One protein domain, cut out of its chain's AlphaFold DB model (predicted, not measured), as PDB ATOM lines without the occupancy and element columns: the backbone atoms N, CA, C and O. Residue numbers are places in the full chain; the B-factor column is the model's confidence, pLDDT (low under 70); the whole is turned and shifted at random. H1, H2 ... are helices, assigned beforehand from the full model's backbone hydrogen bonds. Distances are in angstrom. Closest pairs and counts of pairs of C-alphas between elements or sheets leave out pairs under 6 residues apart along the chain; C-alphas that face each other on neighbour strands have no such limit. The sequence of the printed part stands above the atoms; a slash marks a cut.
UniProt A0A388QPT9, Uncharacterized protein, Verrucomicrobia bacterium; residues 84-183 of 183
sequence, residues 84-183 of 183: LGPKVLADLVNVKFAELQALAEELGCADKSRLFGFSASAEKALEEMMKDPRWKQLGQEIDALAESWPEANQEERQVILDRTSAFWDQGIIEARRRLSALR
ATOM      1  N   LEU A  84     127.524 151.234 190.088       90.38
ATOM      2  CA  LEU A  84     127.676 151.979 188.850       90.38
ATOM      3  C   LEU A  84     129.102 151.797 188.331       90.38
ATOM      4  O   LEU A  84     130.046 152.466 188.760       90.38
ATOM      5  N   GLY A  85     129.258 150.832 187.427       88.50
ATOM      6  CA  GLY A  85     130.528 150.492 186.799       88.50
ATOM      7  C   GLY A  85     131.015 151.543 185.792       88.50
ATOM      8  O   GLY A  85     130.248 152.385 185.332       88.50
ATOM      9  N   PRO A  86     132.282 151.461 185.351       86.38
ATOM     10  CA  PRO A  86     132.929 152.500 184.543       86.38
ATOM     11  C   PRO A  86     132.257 152.774 183.190       86.38
ATOM     12  O   PRO A  86     132.461 153.843 182.625       86.38
ATOM     13  N   LYS A  87     131.458 151.835 182.667       89.81
ATOM     14  CA  LYS A  87     130.797 151.952 181.358       89.81
ATOM     15  C   LYS A  87     129.370 152.496 181.413       89.81
ATOM     16  O   LYS A  87     128.864 152.891 180.372       89.81
ATOM     17  N   VAL A  88     128.742 152.562 182.590       92.12
ATOM     18  CA  VAL A  88     127.299 152.845 182.701       92.12
ATOM     19  C   VAL A  88     126.927 154.197 182.085       92.12
ATOM     20  O   VAL A  88     125.932 154.291 181.370       92.12
ATOM     21  N   LEU A  89     127.756 155.226 182.281       90.62
ATOM     22  CA  LEU A  89     127.536 156.539 181.669       90.62
ATOM     23  C   LEU A  89     127.610 156.495 180.133       90.62
ATOM     24  O   LEU A  89     126.775 157.088 179.454       90.62
ATOM     25  N   ALA A  90     128.572 155.759 179.572       88.88
ATOM     26  CA  ALA A  90     128.696 155.596 178.124       88.88
ATOM     27  C   ALA A  90     127.533 154.774 177.541       88.88
ATOM     28  O   ALA A  90     127.003 155.109 176.480       88.88
ATOM     29  N   ASP A  91     127.101 153.731 178.250       91.38
ATOM     30  CA  ASP A  91     125.957 152.908 177.860       91.38
ATOM     31  C   ASP A  91     124.661 153.735 177.843       91.38
ATOM     32  O   ASP A  91     123.888 153.632 176.888       91.38
ATOM     33  N   LEU A  92     124.462 154.627 178.822       91.38
ATOM     34  CA  LEU A  92     123.347 155.581 178.832       91.38
ATOM     35  C   LEU A  92     123.355 156.477 177.583       91.38
ATOM     36  O   LEU A  92     122.330 156.604 176.916       91.38
ATOM     37  N   VAL A  93     124.504 157.069 177.241       90.06
ATOM     38  CA  VAL A  93     124.638 157.927 176.050       90.06
ATOM     39  C   VAL A  93     124.292 157.156 174.775       90.06
ATOM     40  O   VAL A  93     123.569 157.670 173.924       90.06
ATOM     41  N   ASN A  94     124.738 155.903 174.659       90.69
ATOM     42  CA  ASN A  94     124.416 155.053 173.513       90.69
ATOM     43  C   ASN A  94     122.913 154.760 173.408       90.69
ATOM     44  O   ASN A  94     122.354 154.826 172.312       90.69
ATOM     45  N   VAL A  95     122.247 154.474 174.533       94.00
ATOM     46  CA  VAL A  95     120.789 154.268 174.573       94.00
ATOM     47  C   VAL A  95     120.058 155.532 174.123       94.00
ATOM     48  O   VAL A  95     119.205 155.461 173.240       94.00
ATOM     49  N   LYS A  96     120.432 156.700 174.651       92.44
ATOM     50  CA  LYS A  96     119.799 157.980 174.298       92.44
ATOM     51  C   LYS A  96     120.048 158.393 172.852       92.44
ATOM     52  O   LYS A  96     119.149 158.908 172.186       92.44
ATOM     53  N   PHE A  97     121.230 158.104 172.319       92.06
ATOM     54  CA  PHE A  97     121.511 158.323 170.907       92.06
ATOM     55  C   PHE A  97     120.671 157.403 170.006       92.06
ATOM     56  O   PHE A  97     120.129 157.858 168.999       92.06
ATOM     57  N   ALA A  98     120.488 156.135 170.390       94.25
ATOM     58  CA  ALA A  98     119.603 155.216 169.678       94.25
ATOM     59  C   ALA A  98     118.128 155.663 169.732       94.25
ATOM     60  O   ALA A  98     117.431 155.573 168.721       94.25
ATOM     61  N   GLU A  99     117.659 156.203 170.863       95.06
ATOM     62  CA  GLU A  99     116.324 156.815 170.979       95.06
ATOM     63  C   GLU A  99     116.150 157.987 169.997       95.06
ATOM     64  O   GLU A  99     115.127 158.086 169.315       95.06
ATOM     65  N   LEU A 100     117.163 158.850 169.862       94.19
ATOM     66  CA  LEU A 100     117.149 159.952 168.895       94.19
ATOM     67  C   LEU A 100     117.136 159.452 167.439       94.19
ATOM     68  O   LEU A 100     116.433 160.017 166.599       94.19
ATOM     69  N   GLN A 101     117.883 158.389 167.126       94.19
ATOM     70  CA  GLN A 101     117.850 157.762 165.801       94.19
ATOM     71  C   GLN A 101     116.478 157.161 165.486       94.19
ATOM     72  O   GLN A 101     115.952 157.391 164.398       94.19
ATOM     73  N   ALA A 102     115.867 156.457 166.443       96.69
ATOM     74  CA  ALA A 102     114.520 155.914 166.292       96.69
ATOM     75  C   ALA A 102     113.488 157.028 166.051       96.69
ATOM     76  O   ALA A 102     112.670 156.929 165.141       96.69
ATOM     77  N   LEU A 103     113.586 158.138 166.789       96.12
ATOM     78  CA  LEU A 103     112.761 159.324 166.562       96.12
ATOM     79  C   LEU A 103     112.920 159.880 165.137       96.12
ATOM     80  O   LEU A 103     111.938 160.268 164.504       96.12
ATOM     81  N   ALA A 104     114.146 159.937 164.615       94.81
ATOM     82  CA  ALA A 104     114.368 160.382 163.246       94.81
ATOM     83  C   ALA A 104     113.781 159.405 162.216       94.81
ATOM     84  O   ALA A 104     113.231 159.861 161.213       94.81
ATOM     85  N   GLU A 105     113.845 158.091 162.455       96.31
ATOM     86  CA  GLU A 105     113.170 157.092 161.615       96.31
ATOM     87  C   GLU A 105     111.646 157.305 161.619       96.31
ATOM     88  O   GLU A 105     111.046 157.393 160.546       96.31
ATOM     89  N   GLU A 106     111.031 157.483 162.794       97.19
ATOM     90  CA  GLU A 106     109.592 157.758 162.949       97.19
ATOM     91  C   GLU A 106     109.142 159.010 162.179       97.19
ATOM     92  O   GLU A 106     108.051 159.043 161.606       97.19
ATOM     93  N   LEU A 107     109.984 160.044 162.156       96.44
ATOM     94  CA  LEU A 107     109.693 161.326 161.514       96.44
ATOM     95  C   LEU A 107     110.105 161.383 160.033       96.44
ATOM     96  O   LEU A 107     109.988 162.442 159.416       96.44
ATOM     97  N   GLY A 108     110.593 160.283 159.446       95.75
ATOM     98  CA  GLY A 108     111.071 160.264 158.055       95.75
ATOM     99  C   GLY A 108     112.329 161.112 157.826       95.75
ATOM    100  O   GLY A 108     112.610 161.539 156.710       95.75
ATOM    101  N   CYS A 109     113.075 161.372 158.895       95.69
ATOM    102  CA  CYS A 109     114.286 162.183 158.938       95.69
ATOM    103  C   CYS A 109     115.570 161.338 158.996       95.69
ATOM    104  O   CYS A 109     116.653 161.897 159.151       95.69
ATOM    105  N   ALA A 110     115.473 160.010 158.902       95.31
ATOM    106  CA  ALA A 110     116.623 159.113 158.938       95.31
ATOM    107  C   ALA A 110     117.277 158.926 157.557       95.31
ATOM    108  O   ALA A 110     116.600 158.832 156.535       95.31
ATOM    109  N   ASP A 111     118.604 158.806 157.548       93.56
ATOM    110  CA  ASP A 111     119.413 158.445 156.383       93.56
ATOM    111  C   ASP A 111     120.593 157.564 156.819       93.56
ATOM    112  O   ASP A 111     121.614 158.044 157.309       93.56
ATOM    113  N   LYS A 112     120.453 156.248 156.615       91.69
ATOM    114  CA  LYS A 112     121.439 155.232 157.034       91.69
ATOM    115  C   LYS A 112     122.748 155.280 156.247       91.69
ATOM    116  O   LYS A 112     123.705 154.621 156.640       91.69
ATOM    117  N   SER A 113     122.798 156.022 155.139       90.44
ATOM    118  CA  SER A 113     124.040 156.217 154.384       90.44
ATOM    119  C   SER A 113     124.968 157.248 155.034       90.44
ATOM    120  O   SER A 113     126.154 157.304 154.706       90.44
ATOM    121  N   ARG A 114     124.443 158.055 155.966       88.38
ATOM    122  CA  ARG A 114     125.170 159.126 156.650       88.38
ATOM    123  C   ARG A 114     125.685 158.669 158.007       88.38
ATOM    124  O   ARG A 114     125.103 157.801 158.650       88.38
ATOM    125  N   LEU A 115     126.771 159.303 158.451       81.62
ATOM    126  CA  LEU A 115     127.535 158.914 159.641       81.62
ATOM    127  C   LEU A 115     126.671 158.755 160.901       81.62
ATOM    128  O   LEU A 115     126.866 157.811 161.660       81.62
ATOM    129  N   PHE A 116     125.720 159.666 161.112       80.88
ATOM    130  CA  PHE A 116     124.868 159.674 162.302       80.88
ATOM    131  C   PHE A 116     123.478 159.072 162.071       80.88
ATOM    132  O   PHE A 116     122.688 158.994 163.009       80.88
ATOM    133  N   GLY A 117     123.176 158.624 160.848       89.12
ATOM    134  CA  GLY A 117     121.872 158.055 160.512       89.12
ATOM    135  C   GLY A 117     120.761 159.087 160.286       89.12
ATOM    136  O   GLY A 117     119.597 158.701 160.228       89.12
ATOM    137  N   PHE A 118     121.082 160.377 160.155       91.44
ATOM    138  CA  PHE A 118     120.120 161.472 159.966       91.44
ATOM    139  C   PHE A 118     120.228 162.067 158.563       91.44
ATOM    140  O   PHE A 118     121.320 162.162 158.016       91.44
ATOM    141  N   SER A 119     119.116 162.532 157.996       94.19
ATOM    142  CA  SER A 119     119.113 163.295 156.748       94.19
ATOM    143  C   SER A 119     119.864 164.624 156.903       94.19
ATOM    144  O   SER A 119     120.010 165.158 158.002       94.19
ATOM    145  N   ALA A 120     120.295 165.224 155.791       93.75
ATOM    146  CA  ALA A 120     121.016 166.500 155.830       93.75
ATOM    147  C   ALA A 120     120.207 167.645 156.480       93.75
ATOM    148  O   ALA A 120     120.775 168.499 157.160       93.75
ATOM    149  N   SER A 121     118.884 167.681 156.278       93.38
ATOM    150  CA  SER A 121     118.014 168.688 156.899       93.38
ATOM    151  C   SER A 121     117.856 168.454 158.400       93.38
ATOM    152  O   SER A 121     117.873 169.418 159.167       93.38
ATOM    153  N   ALA A 122     117.759 167.191 158.821       93.44
ATOM    154  CA  ALA A 122     117.696 166.807 160.223       93.44
ATOM    155  C   ALA A 122     119.001 167.138 160.957       93.44
ATOM    156  O   ALA A 122     118.955 167.801 161.991       93.44
ATOM    157  N   GLU A 123     120.159 166.779 160.391       92.94
ATOM    158  CA  GLU A 123     121.471 167.142 160.947       92.94
ATOM    159  C   GLU A 123     121.590 168.655 161.134       92.94
ATOM    160  O   GLU A 123     121.940 169.113 162.218       92.94
ATOM    161  N   LYS A 124     121.215 169.442 160.117       94.12
ATOM    162  CA  LYS A 124     121.238 170.905 160.211       94.12
ATOM    163  C   LYS A 124     120.318 171.428 161.319       94.12
ATOM    164  O   LYS A 124     120.705 172.332 162.052       94.12
ATOM    165  N   ALA A 125     119.108 170.888 161.456       92.62
ATOM    166  CA  ALA A 125     118.168 171.321 162.490       92.62
ATOM    167  C   ALA A 125     118.667 171.009 163.913       92.62
ATOM    168  O   ALA A 125     118.495 171.831 164.819       92.62
ATOM    169  N   LEU A 126     119.304 169.847 164.099       92.44
ATOM    170  CA  LEU A 126     119.941 169.452 165.357       92.44
ATOM    171  C   LEU A 126     121.205 170.283 165.634       92.44
ATOM    172  O   LEU A 126     121.426 170.705 166.763       92.44
ATOM    173  N   GLU A 127     122.000 170.604 164.616       90.81
ATOM    174  CA  GLU A 127     123.166 171.479 164.765       90.81
ATOM    175  C   GLU A 127     122.754 172.897 165.189       90.81
ATOM    176  O   GLU A 127     123.327 173.466 166.116       90.81
ATOM    177  N   GLU A 128     121.716 173.464 164.565       90.19
ATOM    178  CA  GLU A 128     121.155 174.759 164.967       90.19
ATOM    179  C   GLU A 128     120.562 174.721 166.379       90.19
ATOM    180  O   GLU A 128     120.594 175.726 167.083       90.19
ATOM    181  N   MET A 129     120.053 173.573 166.838       89.44
ATOM    182  CA  MET A 129     119.657 173.397 168.240       89.44
ATOM    183  C   MET A 129     120.859 173.566 169.157       89.44
ATOM    184  O   MET A 129     120.830 174.402 170.053       89.44
ATOM    185  N   MET A 130     121.955 172.869 168.876       87.50
ATOM    186  CA  MET A 130     123.174 172.951 169.684       87.50
ATOM    187  C   MET A 130     123.839 174.336 169.656       87.50
ATOM    188  O   MET A 130     124.706 174.625 170.482       87.50
ATOM    189  N   LYS A 131     123.440 175.227 168.739       89.19
ATOM    190  CA  LYS A 131     123.928 176.611 168.703       89.19
ATOM    191  C   LYS A 131     123.274 177.515 169.746       89.19
ATOM    192  O   LYS A 131     123.916 178.505 170.119       89.19
ATOM    193  N   ASP A 132     122.072 177.192 170.233       87.81
ATOM    194  CA  ASP A 132     121.410 178.028 171.235       87.81
ATOM    195  C   ASP A 132     122.226 178.051 172.539       87.81
ATOM    196  O   ASP A 132     122.701 177.002 172.991       87.81
ATOM    197  N   PRO A 133     122.349 179.213 173.210       90.12
ATOM    198  CA  PRO A 133     123.163 179.347 174.419       90.12
ATOM    199  C   PRO A 133     122.826 178.335 175.519       90.12
ATOM    200  O   PRO A 133     123.735 177.813 176.158       90.12
ATOM    201  N   ARG A 134     121.537 178.006 175.690       90.31
ATOM    202  CA  ARG A 134     121.093 177.017 176.686       90.31
ATOM    203  C   ARG A 134     121.708 175.636 176.449       90.31
ATOM    204  O   ARG A 134     122.145 174.997 177.395       90.31
ATOM    205  N   TRP A 135     121.778 175.199 175.191       88.56
ATOM    206  CA  TRP A 135     122.274 173.871 174.833       88.56
ATOM    207  C   TRP A 135     123.796 173.816 174.889       88.56
ATOM    208  O   TRP A 135     124.347 172.802 175.300       88.56
ATOM    209  N   LYS A 136     124.476 174.923 174.565       88.62
ATOM    210  CA  LYS A 136     125.925 175.043 174.769       88.62
ATOM    211  C   LYS A 136     126.308 174.964 176.239       88.62
ATOM    212  O   LYS A 136     127.233 174.238 176.574       88.62
ATOM    213  N   GLN A 137     125.606 175.704 177.096       85.62
ATOM    214  CA  GLN A 137     125.876 175.699 178.531       85.62
ATOM    215  C   GLN A 137     125.628 174.316 179.135       85.62
ATOM    216  O   GLN A 137     126.468 173.813 179.871       85.62
ATOM    217  N   LEU A 138     124.503 173.686 178.788       83.62
ATOM    218  CA  LEU A 138     124.205 172.330 179.240       83.62
ATOM    219  C   LEU A 138     125.220 171.310 178.706       83.62
ATOM    220  O   LEU A 138     125.647 170.444 179.457       83.62
ATOM    221  N   GLY A 139     125.661 171.438 177.450       84.94
ATOM    222  CA  GLY A 139     126.722 170.596 176.893       84.94
ATOM    223  C   GLY A 139     128.024 170.694 177.692       84.94
ATOM    224  O   GLY A 139     128.585 169.672 178.059       84.94
ATOM    225  N   GLN A 140     128.441 171.911 178.056       87.81
ATOM    226  CA  GLN A 140     129.625 172.130 178.899       87.81
ATOM    227  C   GLN A 140     129.482 171.524 180.301       87.81
ATOM    228  O   GLN A 140     130.458 171.018 180.847       87.81
ATOM    229  N   GLU A 141     128.284 171.575 180.893       87.75
ATOM    230  CA  GLU A 141     128.024 170.908 182.174       87.75
ATOM    231  C   GLU A 141     128.164 169.388 182.034       87.75
ATOM    232  O   GLU A 141     128.844 168.768 182.845       87.75
ATOM    233  N   ILE A 142     127.571 168.791 180.997       86.69
ATOM    234  CA  ILE A 142     127.672 167.347 180.755       86.69
ATOM    235  C   ILE A 142     129.118 166.919 180.490       86.69
ATOM    236  O   ILE A 142     129.537 165.898 181.032       86.69
ATOM    237  N   ASP A 143     129.892 167.699 179.734       87.88
ATOM    238  CA  ASP A 143     131.312 167.420 179.500       87.88
ATOM    239  C   ASP A 143     132.090 167.391 180.828       87.88
ATOM    240  O   ASP A 143     132.813 166.435 181.102       87.88
ATOM    241  N   ALA A 144     131.862 168.372 181.708       88.94
ATOM    242  CA  ALA A 144     132.499 168.415 183.026       88.94
ATOM    243  C   ALA A 144     132.082 167.240 183.934       88.94
ATOM    244  O   ALA A 144     132.902 166.708 184.684       88.94
ATOM    245  N   LEU A 145     130.816 166.811 183.871       86.75
ATOM    246  CA  LEU A 145     130.332 165.635 184.606       86.75
ATOM    247  C   LEU A 145     130.912 164.326 184.049       86.75
ATOM    248  O   LEU A 145     131.174 163.391 184.804       86.75
ATOM    249  N   ALA A 146     131.128 164.241 182.736       88.19
ATOM    250  CA  ALA A 146     131.767 163.089 182.114       88.19
ATOM    251  C   ALA A 146     133.261 163.005 182.470       88.19
ATOM    252  O   ALA A 146     133.768 161.910 182.710       88.19
ATOM    253  N   GLU A 147     133.952 164.144 182.555       92.19
ATOM    254  CA  GLU A 147     135.352 164.216 182.992       92.19
ATOM    255  C   GLU A 147     135.535 163.776 184.452       92.19
ATOM    256  O   GLU A 147     136.530 163.122 184.764       92.19
ATOM    257  N   SER A 148     134.574 164.066 185.338       89.94
ATOM    258  CA  SER A 148     134.643 163.667 186.752       89.94
ATOM    259  C   SER A 148     134.239 162.210 187.017       89.94
ATOM    260  O   SER A 148     134.576 161.655 188.065       89.94
ATOM    261  N   TRP A 149     133.571 161.546 186.066       91.81
ATOM    262  CA  TRP A 149     133.064 160.174 186.201       91.81
ATOM    263  C   TRP A 149     134.075 159.124 186.712       91.81
ATOM    264  O   TRP A 149     133.697 158.305 187.561       91.81
ATOM    265  N   PRO A 150     135.339 159.087 186.236       91.69
ATOM    266  CA  PRO A 150     136.294 158.066 186.666       91.69
ATOM    267  C   PRO A 150     136.617 158.142 188.163       91.69
ATOM    268  O   PRO A 150     136.811 157.104 188.795       91.69
ATOM    269  N   GLU A 151     136.643 159.356 188.715       93.44
ATOM    270  CA  GLU A 151     136.990 159.638 190.112       93.44
ATOM    271  C   GLU A 151     135.761 159.668 191.031       93.44
ATOM    272  O   GLU A 151     135.902 159.528 192.245       93.44
ATOM    273  N   ALA A 152     134.563 159.791 190.453       91.69
ATOM    274  CA  ALA A 152     133.308 159.858 191.184       91.69
ATOM    275  C   ALA A 152     133.024 158.583 191.999       91.69
ATOM    276  O   ALA A 152     133.169 157.452 191.513       91.69
ATOM    277  N   ASN A 153     132.550 158.774 193.230       92.69
ATOM    278  CA  ASN A 153     132.013 157.708 194.074       92.69
ATOM    279  C   ASN A 153     130.606 157.264 193.608       92.69
ATOM    280  O   ASN A 153     130.053 157.808 192.656       92.69
ATOM    281  N   GLN A 154     130.006 156.261 194.258       93.19
ATOM    282  CA  GLN A 154     128.706 155.713 193.831       93.19
ATOM    283  C   GLN A 154     127.561 156.741 193.868       93.19
ATOM    284  O   GLN A 154     126.753 156.786 192.941       93.19
ATOM    285  N   GLU A 155     127.505 157.593 194.893       92.50
ATOM    286  CA  GLU A 155     126.473 158.630 195.011       92.50
ATOM    287  C   GLU A 155     126.651 159.706 193.934       92.50
ATOM    288  O   GLU A 155     125.699 160.088 193.254       92.50
ATOM    289  N   GLU A 156     127.891 160.148 193.714       93.69
ATOM    290  CA  GLU A 156     128.238 161.113 192.667       93.69
ATOM    291  C   GLU A 156     127.932 160.564 191.272       93.69
ATOM    292  O   GLU A 156     127.359 161.271 190.442       93.69
ATOM    293  N   ARG A 157     128.240 159.286 191.018       93.38
ATOM    294  CA  ARG A 157     127.901 158.611 189.760       93.38
ATOM    295  C   ARG A 157     126.397 158.570 189.529       93.38
ATOM    296  O   ARG A 157     125.966 158.809 188.402       93.38
ATOM    297  N   GLN A 158     125.594 158.332 190.564       94.75
ATOM    298  CA  GLN A 158     124.140 158.366 190.419       94.75
ATOM    299  C   GLN A 158     123.661 159.769 190.025       94.75
ATOM    300  O   GLN A 158     122.896 159.911 189.075       94.75
ATOM    301  N   VAL A 159     124.184 160.813 190.673       93.62
ATOM    302  CA  VAL A 159     123.858 162.207 190.329       93.62
ATOM    303  C   VAL A 159     124.276 162.549 188.895       93.62
ATOM    304  O   VAL A 159     123.516 163.201 188.176       93.62
ATOM    305  N   ILE A 160     125.461 162.108 188.459       93.25
ATOM    306  CA  ILE A 160     125.943 162.305 187.085       93.25
ATOM    307  C   ILE A 160     125.016 161.609 186.083       93.25
ATOM    308  O   ILE A 160     124.654 162.219 185.073       93.25
ATOM    309  N   LEU A 161     124.593 160.369 186.356       94.25
ATOM    310  CA  LEU A 161     123.655 159.642 185.495       94.25
ATOM    311  C   LEU A 161     122.305 160.343 185.405       94.25
ATOM    312  O   LEU A 161     121.812 160.550 184.297       94.25
ATOM    313  N   ASP A 162     121.734 160.752 186.537       94.81
ATOM    314  CA  ASP A 162     120.427 161.405 186.576       94.81
ATOM    315  C   ASP A 162     120.448 162.727 185.796       94.81
ATOM    316  O   ASP A 162     119.567 162.991 184.973       94.81
ATOM    317  N   ARG A 163     121.498 163.538 185.987       92.62
ATOM    318  CA  ARG A 163     121.685 164.794 185.243       92.62
ATOM    319  C   ARG A 163     121.889 164.557 183.754       92.62
ATOM    320  O   ARG A 163     121.266 165.237 182.939       92.62
ATOM    321  N   THR A 164     122.720 163.582 183.396       90.44
ATOM    322  CA  THR A 164     122.981 163.236 181.992       90.44
ATOM    323  C   THR A 164     121.716 162.722 181.313       90.44
ATOM    324  O   THR A 164     121.407 163.142 180.198       90.44
ATOM    325  N   SER A 165     120.934 161.876 181.988       92.81
ATOM    326  CA  SER A 165     119.649 161.399 181.471       92.81
ATOM    327  C   SER A 165     118.681 162.557 181.253       92.81
ATOM    328  O   SER A 165     118.121 162.676 180.167       92.81
ATOM    329  N   ALA A 166     118.536 163.451 182.237       94.00
ATOM    330  CA  ALA A 166     117.640 164.599 182.130       94.00
ATOM    331  C   ALA A 166     118.022 165.535 180.971       94.00
ATOM    332  O   ALA A 166     117.142 166.024 180.259       94.00
ATOM    333  N   PHE A 167     119.321 165.756 180.744       90.56
ATOM    334  CA  PHE A 167     119.810 166.504 179.585       90.56
ATOM    335  C   PHE A 167     119.385 165.850 178.267       90.56
ATOM    336  O   PHE A 167     118.818 166.518 177.398       90.56
ATOM    337  N   TRP A 168     119.617 164.543 178.126       91.94
ATOM    338  CA  TRP A 168     119.233 163.803 176.927       91.94
ATOM    339  C   TRP A 168     117.722 163.794 176.707       91.94
ATOM    340  O   TRP A 168     117.280 164.008 175.580       91.94
ATOM    341  N   ASP A 169     116.925 163.627 177.761       95.06
ATOM    342  CA  ASP A 169     115.462 163.653 177.675       95.06
ATOM    343  C   ASP A 169     114.957 165.009 177.171       95.06
ATOM    344  O   ASP A 169     114.142 165.079 176.245       95.06
ATOM    345  N   GLN A 170     115.490 166.106 177.715       93.75
ATOM    346  CA  GLN A 170     115.186 167.451 177.225       93.75
ATOM    347  C   GLN A 170     115.626 167.630 175.766       93.75
ATOM    348  O   GLN A 170     114.876 168.191 174.961       93.75
ATOM    349  N   GLY A 171     116.823 167.148 175.420       93.12
ATOM    350  CA  GLY A 171     117.372 167.201 174.068       93.12
ATOM    351  C   GLY A 171     116.495 166.461 173.059       93.12
ATOM    352  O   GLY A 171     116.193 167.002 171.999       93.12
ATOM    353  N   ILE A 172     116.009 165.270 173.407       95.38
ATOM    354  CA  ILE A 172     115.119 164.458 172.566       95.38
ATOM    355  C   ILE A 172     113.753 165.136 172.390       95.38
ATOM    356  O   ILE A 172     113.207 165.135 171.283       95.38
ATOM    357  N   ILE A 173     113.203 165.765 173.434       96.31
ATOM    358  CA  ILE A 173     111.940 166.520 173.340       96.31
ATOM    359  C   ILE A 173     112.076 167.700 172.366       96.31
ATOM    360  O   ILE A 173     111.224 167.894 171.493       96.31
ATOM    361  N   GLU A 174     113.147 168.485 172.478       95.00
ATOM    362  CA  GLU A 174     113.391 169.611 171.570       95.00
ATOM    363  C   GLU A 174     113.719 169.132 170.148       95.00
ATOM    364  O   GLU A 174     113.205 169.697 169.178       95.00
ATOM    365  N   ALA A 175     114.501 168.058 170.009       94.25
ATOM    366  CA  ALA A 175     114.773 167.422 168.727       94.25
ATOM    367  C   ALA A 175     113.471 166.999 168.042       94.25
ATOM    368  O   ALA A 175     113.253 167.351 166.884       94.25
ATOM    369  N   ARG A 176     112.546 166.348 168.762       97.06
ATOM    370  CA  ARG A 176     111.220 165.982 168.235       97.06
ATOM    371  C   ARG A 176     110.496 167.200 167.685       97.06
ATOM    372  O   ARG A 176     109.989 167.142 166.565       97.06
ATOM    373  N   ARG A 177     110.468 168.307 168.433       96.69
ATOM    374  CA  ARG A 177     109.834 169.554 167.990       96.69
ATOM    375  C   ARG A 177     110.450 170.076 166.689       96.69
ATOM    376  O   ARG A 177     109.710 170.420 165.772       96.69
ATOM    377  N   ARG A 178     111.782 170.144 166.604       94.12
ATOM    378  CA  ARG A 178     112.488 170.696 165.434       94.12
ATOM    379  C   ARG A 178     112.392 169.799 164.213       94.12
ATOM    380  O   ARG A 178     112.102 170.293 163.131       94.12
ATOM    381  N   LEU A 179     112.585 168.496 164.391       95.06
ATOM    382  CA  LEU A 179     112.487 167.520 163.311       95.06
ATOM    383  C   LEU A 179     111.056 167.426 162.774       95.06
ATOM    384  O   LEU A 179     110.866 167.367 161.565       95.06
ATOM    385  N   SER A 180     110.041 167.511 163.640       95.75
ATOM    386  CA  SER A 180     108.640 167.527 163.188       95.75
ATOM    387  C   SER A 180     108.309 168.752 162.333       95.75
ATOM    388  O   SER A 180     107.428 168.666 161.487       95.75
ATOM    389  N   ALA A 181     109.009 169.876 162.522       95.88
ATOM    390  CA  ALA A 181     108.830 171.084 161.716       95.88
ATOM    391  C   ALA A 181     109.492 171.008 160.326       95.88
ATOM    392  O   ALA A 181     109.337 171.934 159.533       95.88
ATOM    393  N   LEU A 182     110.249 169.943 160.034       92.69
ATOM    394  CA  LEU A 182     110.839 169.698 158.713       92.69
ATOM    395  C   LEU A 182     109.888 168.968 157.754       92.69
ATOM    396  O   LEU A 182     110.223 168.822 156.578       92.69
ATOM    397  N   ARG A 183     108.749 168.486 158.261       76.69
ATOM    398  CA  ARG A 183     107.701 167.807 157.499       76.69
ATOM    399  C   ARG A 183     106.651 168.798 157.010       76.69
ATOM    400  O   ARG A 183     106.179 168.594 155.871       76.69
TER     401      ARG A 183
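What this domain is: This is residues 84 to 183 of the 183 residues of an uncharacterized protein of Verrucomicrobia bacterium (UniProt A0A388QPT9). The longest helix, H4, runs nearly the full length of an elongated domain, with H1 side by side with it and pointing the same way. H2 and H3 make a wide V, with its corner at residues 131 to 133 pointing away from H1; the beginning of H2 and the end of H3, the V's two open ends, lie near H4 and H1. The printed part has 100 residues, with four named helices in the order H1, H2, H3, H4 and no named strand, and its class is all helix. The whole is compact, with a radius of gyration of the C-alphas of 14.6 A, and the C-alphas span 45 by 27 by 19 A.

How they stand to each other: The hub is H4, residues 154 to 180, which touches the three other helices. H1, residues 88 to 106, touches H4 at a shallow tilt of 12 degrees, the same way; their closest C-alphas, of Leu 100 and Ile 172, are 6.2 A apart. H3, residues 133 to 148, touches H4 with residues 160 to 167 of H4 alone, closest at the C-alphas of Leu 145 and Ile 160, 6.0 A. H3 and H4 form a helical hairpin, at a shallow tilt of 30 degrees, opposite ways. H2, residues 120 to 131, touches H4 with residues 175 to 179 of H4 alone, at a steep tilt of 52 degrees, opposite ways; the closest C-alphas are those of Ala 122 and Leu 179, 6.1 A. Of these three pairs two are at a shallow tilt, and the helix packing is mostly aligned, but only just. H2 and H3 are about perpendicular at 81 degrees and close but not clearly touching, with the C-alphas of Met 130 and Lys 136 closest at 6.1 A. H1 is close to H2 but not clearly touching it, with the C-alphas of Ala 104 and Ala 122 closest at 7.8 A. H1 is also close to H3 but not clearly touching it, with the C-alphas of Leu 89 and Ala 146 closest at 7.8 A. In H1, H2, H3 and H4 every O i to N i+4 pair is within hydrogen-bond range.

Where its parts are: H4 measures 38.5 A from C-alpha 154 at (128.706, 155.713, 193.831) to C-alpha 180 at (108.640, 167.527, 163.188). H1 begins with C-alpha 88 at (127.299, 152.845, 182.701) and measures 27.0 A. H3 measures 23.0 A and H2 16.6 A.

The domain as a whole: The two C-alphas farthest apart are those of Asn 153 and Arg 183, 45.1 A; Arg 183 is the chain's last residue. The printed part has no cut. The link from H1 to H2, residues 107 to 119, is long, while those from H2 to H3 and from H3 to H4 are tight. The mean pLDDT of the printed part is 91.7, and no printed residue is under 70.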